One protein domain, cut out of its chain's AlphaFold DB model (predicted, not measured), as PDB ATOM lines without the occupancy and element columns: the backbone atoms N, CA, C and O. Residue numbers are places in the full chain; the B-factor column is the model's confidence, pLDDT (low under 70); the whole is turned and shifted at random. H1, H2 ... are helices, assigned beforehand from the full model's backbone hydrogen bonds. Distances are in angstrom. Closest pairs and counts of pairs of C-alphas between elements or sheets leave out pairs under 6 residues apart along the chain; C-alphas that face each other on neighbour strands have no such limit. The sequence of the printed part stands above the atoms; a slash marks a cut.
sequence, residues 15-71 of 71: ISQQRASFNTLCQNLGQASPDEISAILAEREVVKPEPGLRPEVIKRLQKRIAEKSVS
ATOM      1  N   ILE A  15     -12.147  -7.407  24.829       88.19
ATOM      2  CA  ILE A  15     -13.547  -7.747  24.521       88.19
ATOM      3  C   ILE A  15     -14.354  -6.475  24.238       88.19
ATOM      4  O   ILE A  15     -15.155  -6.427  23.300       88.19
ATOM      5  N   SER A  16     -14.146  -5.429  25.038       88.56
ATOM      6  CA  SER A  16     -14.836  -4.147  24.871       88.56
ATOM      7  C   SER A  16     -14.457  -3.472  23.551       88.56
ATOM      8  O   SER A  16     -15.326  -2.985  22.824       88.56
ATOM      9  N   GLN A  17     -13.176  -3.517  23.187       91.12
ATOM     10  CA  GLN A  17     -12.663  -2.962  21.938       91.12
ATOM     11  C   GLN A  17     -13.142  -3.750  20.712       91.12
ATOM     12  O   GLN A  17     -13.501  -3.154  19.690       91.12
ATOM     13  N   GLN A  18     -13.234  -5.078  20.817       92.81
ATOM     14  CA  GLN A  18     -13.800  -5.922  19.768       92.81
ATOM     15  C   GLN A  18     -15.286  -5.614  19.542       92.81
ATOM     16  O   GLN A  18     -15.717  -5.477  18.398       92.81
ATOM     17  N   ARG A  19     -16.063  -5.434  20.618       94.56
ATOM     18  CA  ARG A  19     -17.480  -5.038  20.529       94.56
ATOM     19  C   ARG A  19     -17.654  -3.667  19.885       94.56
ATOM     20  O   ARG A  19     -18.510  -3.515  19.020       94.56
ATOM     21  N   ALA A  20     -16.836  -2.687  20.269       95.12
ATOM     22  CA  ALA A  20     -16.867  -1.359  19.661       95.12
ATOM     23  C   ALA A  20     -16.559  -1.427  18.155       95.12
ATOM     24  O   ALA A  20     -17.306  -0.883  17.346       95.12
ATOM     25  N   SER A  21     -15.519  -2.173  17.775       94.44
ATOM     26  CA  SER A  21     -15.126  -2.375  16.375       94.44
ATOM     27  C   SER A  21     -16.220  -3.070  15.560       94.44
ATOM     28  O   SER A  21     -16.508  -2.664  14.437       94.44
ATOM     29  N   PHE A  22     -16.866  -4.085  16.139       92.38
ATOM     30  CA  PHE A  22     -17.983  -4.790  15.515       92.38
ATOM     31  C   PHE A  22     -19.193  -3.875  15.305       92.38
ATOM     32  O   PHE A  22     -19.759  -3.849  14.217       92.38
ATOM     33  N   ASN A  23     -19.555  -3.069  16.306       92.62
ATOM     34  CA  ASN A  23     -20.672  -2.133  16.187       92.62
ATOM     35  C   ASN A  23     -20.407  -1.067  15.115       92.62
ATOM     36  O   ASN A  23     -21.294  -0.782  14.313       92.62
ATOM     37  N   THR A  24     -19.186  -0.527  15.055       94.62
ATOM     38  CA  THR A  24     -18.767   0.400  13.994       94.62
ATOM     39  C   THR A  24     -18.853  -0.259  12.620       94.62
ATOM     40  O   THR A  24     -19.357   0.344  11.678       94.62
ATOM     41  N   LEU A  25     -18.414  -1.517  12.497       91.50
ATOM     42  CA  LEU A  25     -18.548  -2.272  11.255       91.50
ATOM     43  C   LEU A  25     -20.022  -2.412  10.852       91.50
ATOM     44  O   LEU A  25     -20.361  -2.112   9.714       91.50
ATOM     45  N   CYS A  26     -20.904  -2.802  11.773       90.00
ATOM     46  CA  CYS A  26     -22.338  -2.907  11.498       90.00
ATOM     47  C   CYS A  26     -22.956  -1.571  11.065       90.00
ATOM     48  O   CYS A  26     -23.771  -1.552  10.150       90.00
ATOM     49  N   GLN A  27     -22.561  -0.459  11.688       89.06
ATOM     50  CA  GLN A  27     -23.018   0.876  11.290       89.06
ATOM     51  C   GLN A  27     -22.531   1.246   9.886       89.06
ATOM     52  O   GLN A  27     -23.314   1.744   9.081       89.06
ATOM     53  N   ASN A  28     -21.267   0.950   9.571       89.88
ATOM     54  CA  ASN A  28     -20.667   1.240   8.267       89.88
ATOM     55  C   ASN A  28     -21.240   0.377   7.137       89.88
ATOM     56  O   ASN A  28     -21.324   0.836   6.002       89.88
ATOM     57  N   LEU A  29     -21.623  -0.866   7.437       89.81
ATOM     58  CA  LEU A  29     -22.303  -1.750   6.486       89.81
ATOM     59  C   LEU A  29     -23.741  -1.290   6.195       89.81
ATOM     60  O   LEU A  29     -24.303  -1.678   5.173       89.81
ATOM     61  N   GLY A  30     -24.319  -0.459   7.068       84.31
ATOM     62  CA  GLY A  30     -25.704  -0.014   6.976       84.31
ATOM     63  C   GLY A  30     -26.710  -1.144   7.219       84.31
ATOM     64  O   GLY A  30     -26.363  -2.272   7.571       84.31
ATOM     65  N   GLN A  31     -27.992  -0.828   7.046       84.12
ATOM     66  CA  GLN A  31     -29.072  -1.812   7.034       84.12
ATOM     67  C   GLN A  31     -29.912  -1.585   5.785       84.12
ATOM     68  O   GLN A  31     -30.331  -0.460   5.524       84.12
ATOM     69  N   ALA A  32     -30.156  -2.652   5.031       87.69
ATOM     70  CA  ALA A  32     -31.116  -2.612   3.939       87.69
ATOM     71  C   ALA A  32     -32.539  -2.572   4.511       87.69
ATOM     72  O   ALA A  32     -32.852  -3.258   5.490       87.69
ATOM     73  N   SER A  33     -33.405  -1.776   3.895       91.06
ATOM     74  CA  SER A  33     -34.835  -1.772   4.190       91.06
ATOM     75  C   SER A  33     -35.474  -3.132   3.858       91.06
ATOM     76  O   SER A  33     -34.936  -3.892   3.045       91.06
ATOM     77  N   PRO A  34     -36.640  -3.468   4.444       92.62
ATOM     78  CA  PRO A  34     -37.356  -4.702   4.110       92.62
ATOM     79  C   PRO A  34     -37.626  -4.874   2.606       92.62
ATOM     80  O   PRO A  34     -37.568  -5.996   2.093       92.62
ATOM     81  N   ASP A  35     -37.865  -3.769   1.899       95.31
ATOM     82  CA  ASP A  35     -38.129  -3.764   0.460       95.31
ATOM     83  C   ASP A  35     -36.852  -4.023  -0.347       95.31
ATOM     84  O   ASP A  35     -36.861  -4.856  -1.251       95.31
ATOM     85  N   GLU A  36     -35.729  -3.393   0.017       93.81
ATOM     86  CA  GLU A  36     -34.420  -3.656  -0.601       93.81
ATOM     87  C   GLU A  36     -33.967  -5.098  -0.372       93.81
ATOM     88  O   GLU A  36     -33.488  -5.752  -1.298       93.81
ATOM     89  N   ILE A  37     -34.172  -5.631   0.839       93.94
ATOM     90  CA  ILE A  37     -33.915  -7.045   1.133       93.94
ATOM     91  C   ILE A  37     -34.751  -7.916   0.198       93.94
ATOM     92  O   ILE A  37     -34.214  -8.814  -0.444       93.94
ATOM     93  N   SER A  38     -36.053  -7.652   0.093       94.56
ATOM     94  CA  SER A  38     -36.956  -8.447  -0.744       94.56
ATOM     95  C   SER A  38     -36.576  -8.390  -2.226       94.56
ATOM     96  O   SER A  38     -36.572  -9.429  -2.887       94.56
ATOM     97  N   ALA A  39     -36.199  -7.212  -2.732       94.75
ATOM     98  CA  ALA A  39     -35.730  -7.028  -4.103       94.75
ATOM     99  C   ALA A  39     -34.454  -7.841  -4.381       94.75
ATOM    100  O   ALA A  39     -34.428  -8.631  -5.321       94.75
ATOM    101  N   ILE A  40     -33.443  -7.747  -3.510       93.06
ATOM    102  CA  ILE A  40     -32.187  -8.506  -3.645       93.06
ATOM    103  C   ILE A  40     -32.434 -10.018  -3.532       93.06
ATOM    104  O   ILE A  40     -31.828 -10.819  -4.243       93.06
ATOM    105  N   LEU A  41     -33.328 -10.450  -2.636       93.19
ATOM    106  CA  LEU A  41     -33.693 -11.863  -2.505       93.19
ATOM    107  C   LEU A  41     -34.363 -12.408  -3.772       93.19
ATOM    108  O   LEU A  41     -34.165 -13.583  -4.086       93.19
ATOM    109  N   ALA A  42     -35.127 -11.581  -4.487       94.00
ATOM    110  CA  ALA A  42     -35.784 -11.964  -5.733       94.00
ATOM    111  C   ALA A  42     -34.795 -12.171  -6.894       94.00
ATOM    112  O   ALA A  42     -35.100 -12.924  -7.816       94.00
ATOM    113  N   GLU A  43     -33.605 -11.568  -6.834       95.00
ATOM    114  CA  GLU A  43     -32.538 -11.751  -7.830       95.00
ATOM    115  C   GLU A  43     -31.790 -13.089  -7.689       95.00
ATOM    116  O   GLU A  43     -30.982 -13.447  -8.546       95.00
ATOM    117  N   ARG A  44     -32.029 -13.849  -6.610       93.56
ATOM    118  CA  ARG A  44     -31.329 -15.115  -6.363       93.56
ATOM    119  C   ARG A  44     -31.642 -16.150  -7.439       93.56
ATOM    120  O   ARG A  44     -32.798 -16.386  -7.785       93.56
ATOM    121  N   GLU A  45     -30.599 -16.843  -7.891       92.94
ATOM    122  CA  GLU A  45     -30.743 -17.969  -8.807       92.94
ATOM    123  C   GLU A  45     -31.617 -19.069  -8.188       92.94
ATOM    124  O   GLU A  45     -31.417 -19.501  -7.047       92.94
ATOM    125  N   VAL A  46     -32.584 -19.554  -8.967       88.56
ATOM    126  CA  VAL A  46     -33.411 -20.696  -8.577       88.56
ATOM    127  C   VAL A  46     -32.603 -21.976  -8.772       88.56
ATOM    128  O   VAL A  46     -32.493 -22.500  -9.880       88.56
ATOM    129  N   VAL A  47     -32.060 -22.499  -7.677       89.81
ATOM    130  CA  VAL A  47     -31.285 -23.747  -7.671       89.81
ATOM    131  C   VAL A  47     -32.120 -24.934  -7.195       89.81
ATOM    132  O   VAL A  47     -33.102 -24.792  -6.460       89.81
ATOM    133  N   LYS A  48     -31.721 -26.145  -7.601       87.94
ATOM    134  CA  LYS A  48     -32.320 -27.369  -7.059       87.94
ATOM    135  C   LYS A  48     -31.956 -27.513  -5.575       87.94
ATOM    136  O   LYS A  48     -30.805 -27.262  -5.221       87.94
ATOM    137  N   PRO A  49     -32.888 -27.969  -4.721       83.38
ATOM    138  CA  PRO A  49     -32.571 -28.295  -3.338       83.38
ATOM    139  C   PRO A  49     -31.473 -29.353  -3.247       83.38
ATOM    140  O   PRO A  49     -31.368 -30.235  -4.106       83.38
ATOM    141  N   GLU A  50     -30.695 -29.302  -2.167       88.88
ATOM    142  CA  GLU A  50     -29.736 -30.358  -1.862       88.88
ATOM    143  C   GLU A  50     -30.439 -31.727  -1.793       88.88
ATOM    144  O   GLU A  50     -31.557 -31.812  -1.275       88.88
ATOM    145  N   PRO A  51     -29.804 -32.829  -2.235       87.31
ATOM    146  CA  PRO A  51     -30.433 -34.156  -2.255       87.31
ATOM    147  C   PRO A  51     -30.978 -34.624  -0.895       87.31
ATOM    148  O   PRO A  51     -31.921 -35.414  -0.832       87.31
ATOM    149  N   GLY A  52     -30.397 -34.134   0.205       89.38
ATOM    150  CA  GLY A  52     -30.855 -34.416   1.566       89.38
ATOM    151  C   GLY A  52     -32.166 -33.716   1.945       89.38
ATOM    152  O   GLY A  52     -32.881 -34.199   2.828       89.38
ATOM    153  N   LEU A  53     -32.532 -32.631   1.257       87.69
ATOM    154  CA  LEU A  53     -33.740 -31.834   1.489       87.69
ATOM    155  C   LEU A  53     -34.956 -32.428   0.773       87.69
ATOM    156  O   LEU A  53     -35.671 -31.769   0.020       87.69
ATOM    157  N   ARG A  54     -35.205 -33.711   1.033       91.56
ATOM    158  CA  ARG A  54     -36.387 -34.408   0.520       91.56
ATOM    159  C   ARG A  54     -37.666 -33.831   1.146       91.56
ATOM    160  O   ARG A  54     -37.626 -33.407   2.309       91.56
ATOM    161  N   PRO A  55     -38.817 -33.864   0.448       89.56
ATOM    162  CA  PRO A  55     -40.079 -33.322   0.957       89.56
ATOM    163  C   PRO A  55     -40.461 -33.815   2.361       89.56
ATOM    164  O   PRO A  55     -40.999 -33.060   3.168       89.56
ATOM    165  N   GLU A  56     -40.148 -35.067   2.697       94.44
ATOM    166  CA  GLU A  56     -40.441 -35.672   4.001       94.44
ATOM    167  C   GLU A  56     -39.577 -35.077   5.119       94.44
ATOM    168  O   GLU A  56     -40.042 -34.923   6.252       94.44
ATOM    169  N   VAL A  57     -38.322 -34.734   4.806       93.62
ATOM    170  CA  VAL A  57     -37.390 -34.078   5.736       93.62
ATOM    171  C   VAL A  57     -37.875 -32.661   6.024       93.62
ATOM    172  O   VAL A  57     -37.971 -32.278   7.190       93.62
ATOM    173  N   ILE A  58     -38.273 -31.929   4.978       91.88
ATOM    174  CA  ILE A  58     -38.823 -30.571   5.091       91.88
ATOM    175  C   ILE A  58     -40.106 -30.579   5.930       91.88
ATOM    176  O   ILE A  58     -40.201 -29.843   6.912       91.88
ATOM    177  N   LYS A  59     -41.060 -31.469   5.622       95.00
ATOM    178  CA  LYS A  59     -42.315 -31.603   6.386       95.00
ATOM    179  C   LYS A  59     -42.068 -31.912   7.862       95.00
ATOM    180  O   LYS A  59     -42.717 -31.345   8.739       95.00
ATOM    181  N   ARG A  60     -41.117 -32.804   8.159       95.81
ATOM    182  CA  ARG A  60     -40.760 -33.154   9.541       95.81
ATOM    183  C   ARG A  60     -40.161 -31.965  10.290       95.81
ATOM    184  O   ARG A  60     -40.478 -31.778  11.462       95.81
ATOM    185  N   LEU A  61     -39.306 -31.180   9.632       93.75
ATOM    186  CA  LEU A  61     -38.726 -29.973  10.214       93.75
ATOM    187  C   LEU A  61     -39.805 -28.924  10.509       93.75
ATOM    188  O   LEU A  61     -39.867 -28.425  11.628       93.75
ATOM    189  N   GLN A  62     -40.694 -28.654   9.548       94.88
ATOM    190  CA  GLN A  62     -41.802 -27.708   9.714       94.88
ATOM    191  C   GLN A  62     -42.703 -28.083  10.896       94.88
ATOM    192  O   GLN A  62     -43.030 -27.221  11.709       94.88
ATOM    193  N   LYS A  63     -43.032 -29.374  11.050       96.31
ATOM    194  CA  LYS A  63     -43.801 -29.871  12.199       96.31
ATOM    195  C   LYS A  63     -43.112 -29.553  13.532       96.31
ATOM    196  O   LYS A  63     -43.747 -29.001  14.421       96.31
ATOM    197  N   ARG A  64     -41.809 -29.833  13.650       95.81
ATOM    198  CA  ARG A  64     -41.032 -29.566  14.876       95.81
ATOM    199  C   ARG A  64     -40.952 -28.078  15.215       95.81
ATOM    200  O   ARG A  64     -40.987 -27.720  16.388       95.81
ATOM    201  N   ILE A  65     -40.819 -27.217  14.202       95.88
ATOM    202  CA  ILE A  65     -40.816 -25.761  14.396       95.88
ATOM    203  C   ILE A  65     -42.177 -25.314  14.929       95.88
ATOM    204  O   ILE A  65     -42.220 -24.607  15.931       95.88
ATOM    205  N   ALA A  66     -43.273 -25.764  14.312       94.94
ATOM    206  CA  ALA A  66     -44.622 -25.426  14.762       94.94
ATOM    207  C   ALA A  66     -44.872 -25.884  16.209       94.94
ATOM    208  O   ALA A  66     -45.311 -25.088  17.029       94.94
ATOM    209  N   GLU A  67     -44.499 -27.120  16.553       94.25
ATOM    210  CA  GLU A  67     -44.613 -27.656  17.919       94.25
ATOM    211  C   GLU A  67     -43.828 -26.829  18.951       94.25
ATOM    212  O   GLU A  67     -44.297 -26.640  20.068       94.25
ATOM    213  N   LYS A  68     -42.656 -26.299  18.579       90.50
ATOM    214  CA  LYS A  68     -41.823 -25.471  19.463       90.50
ATOM    215  C   LYS A  68     -42.264 -24.007  19.538       90.50
ATOM    216  O   LYS A  68     -41.938 -23.337  20.504       90.50
ATOM    217  N   SER A  69     -42.974 -23.510  18.528       77.62
ATOM    218  CA  SER A  69     -43.468 -22.123  18.483       77.62
ATOM    219  C   SER A  69     -44.764 -21.933  19.275       77.62
ATOM    220  O   SER A  69     -45.166 -20.806  19.539       77.62
ATOM    221  N   VAL A  70     -45.442 -23.038  19.599       64.56
ATOM    222  CA  VAL A  70     -46.719 -23.081  20.329       64.56
ATOM    223  C   VAL A  70     -46.508 -23.388  21.825       64.56
ATOM    224  O   VAL A  70     -47.471 -23.405  22.587       64.56
ATOM    225  N   SER A  71     -45.260 -23.604  22.257       51.41
ATOM    226  CA  SER A  71     -44.882 -23.916  23.641       51.41
ATOM    227  C   SER A  71     -44.104 -22.784  24.293       51.41
ATOM    228  O   SER A  71     -44.144 -22.757  25.542       51.41
TER     229      SER A  71
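What this domain is: This is residues 15 to 71 of the 71 residues of an uncharacterized protein of Gammaproteobacteria bacterium (UniProt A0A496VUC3). Three separate helices are strung along an open, loose U: H1 and H3 make its two arms, and short H2 lies at its base. No helix packs on another, and the middle of the U is empty. The printed part has 57 residues, with three named helices in the order H1, H2, H3 and no named strand, class all helix. It is extended, with a radius of gyration of the C-alphas of 18.5 A and spans of 46 by 34 by 23 A.

How they stand to each other: H1, residues 15 to 29, and H2, residues 34 to 42, are apart, joined by a tight link of 4 residues. H3, residues 55 to 69, is apart from both. In H1, H2 and H3 every O i to N i+4 pair is within hydrogen-bond range.

Where its parts are: H1 begins at C-alpha 15 (-13.547, -7.747, 24.521) and is 20.9 A long from first to last C-alpha. H2 measures 12.3 A likewise. H3 measures 21.1 A and ends at C-alpha 69 (-43.468, -22.123, 18.483).

The domain as a whole: The C-alphas farthest apart, of Gln 17 and Glu 56, are 46.5 A apart. The link from H2 to H3 is long, 12 residues. The printed part has no cut; pLDDT is under 70 at residues 70 to 71.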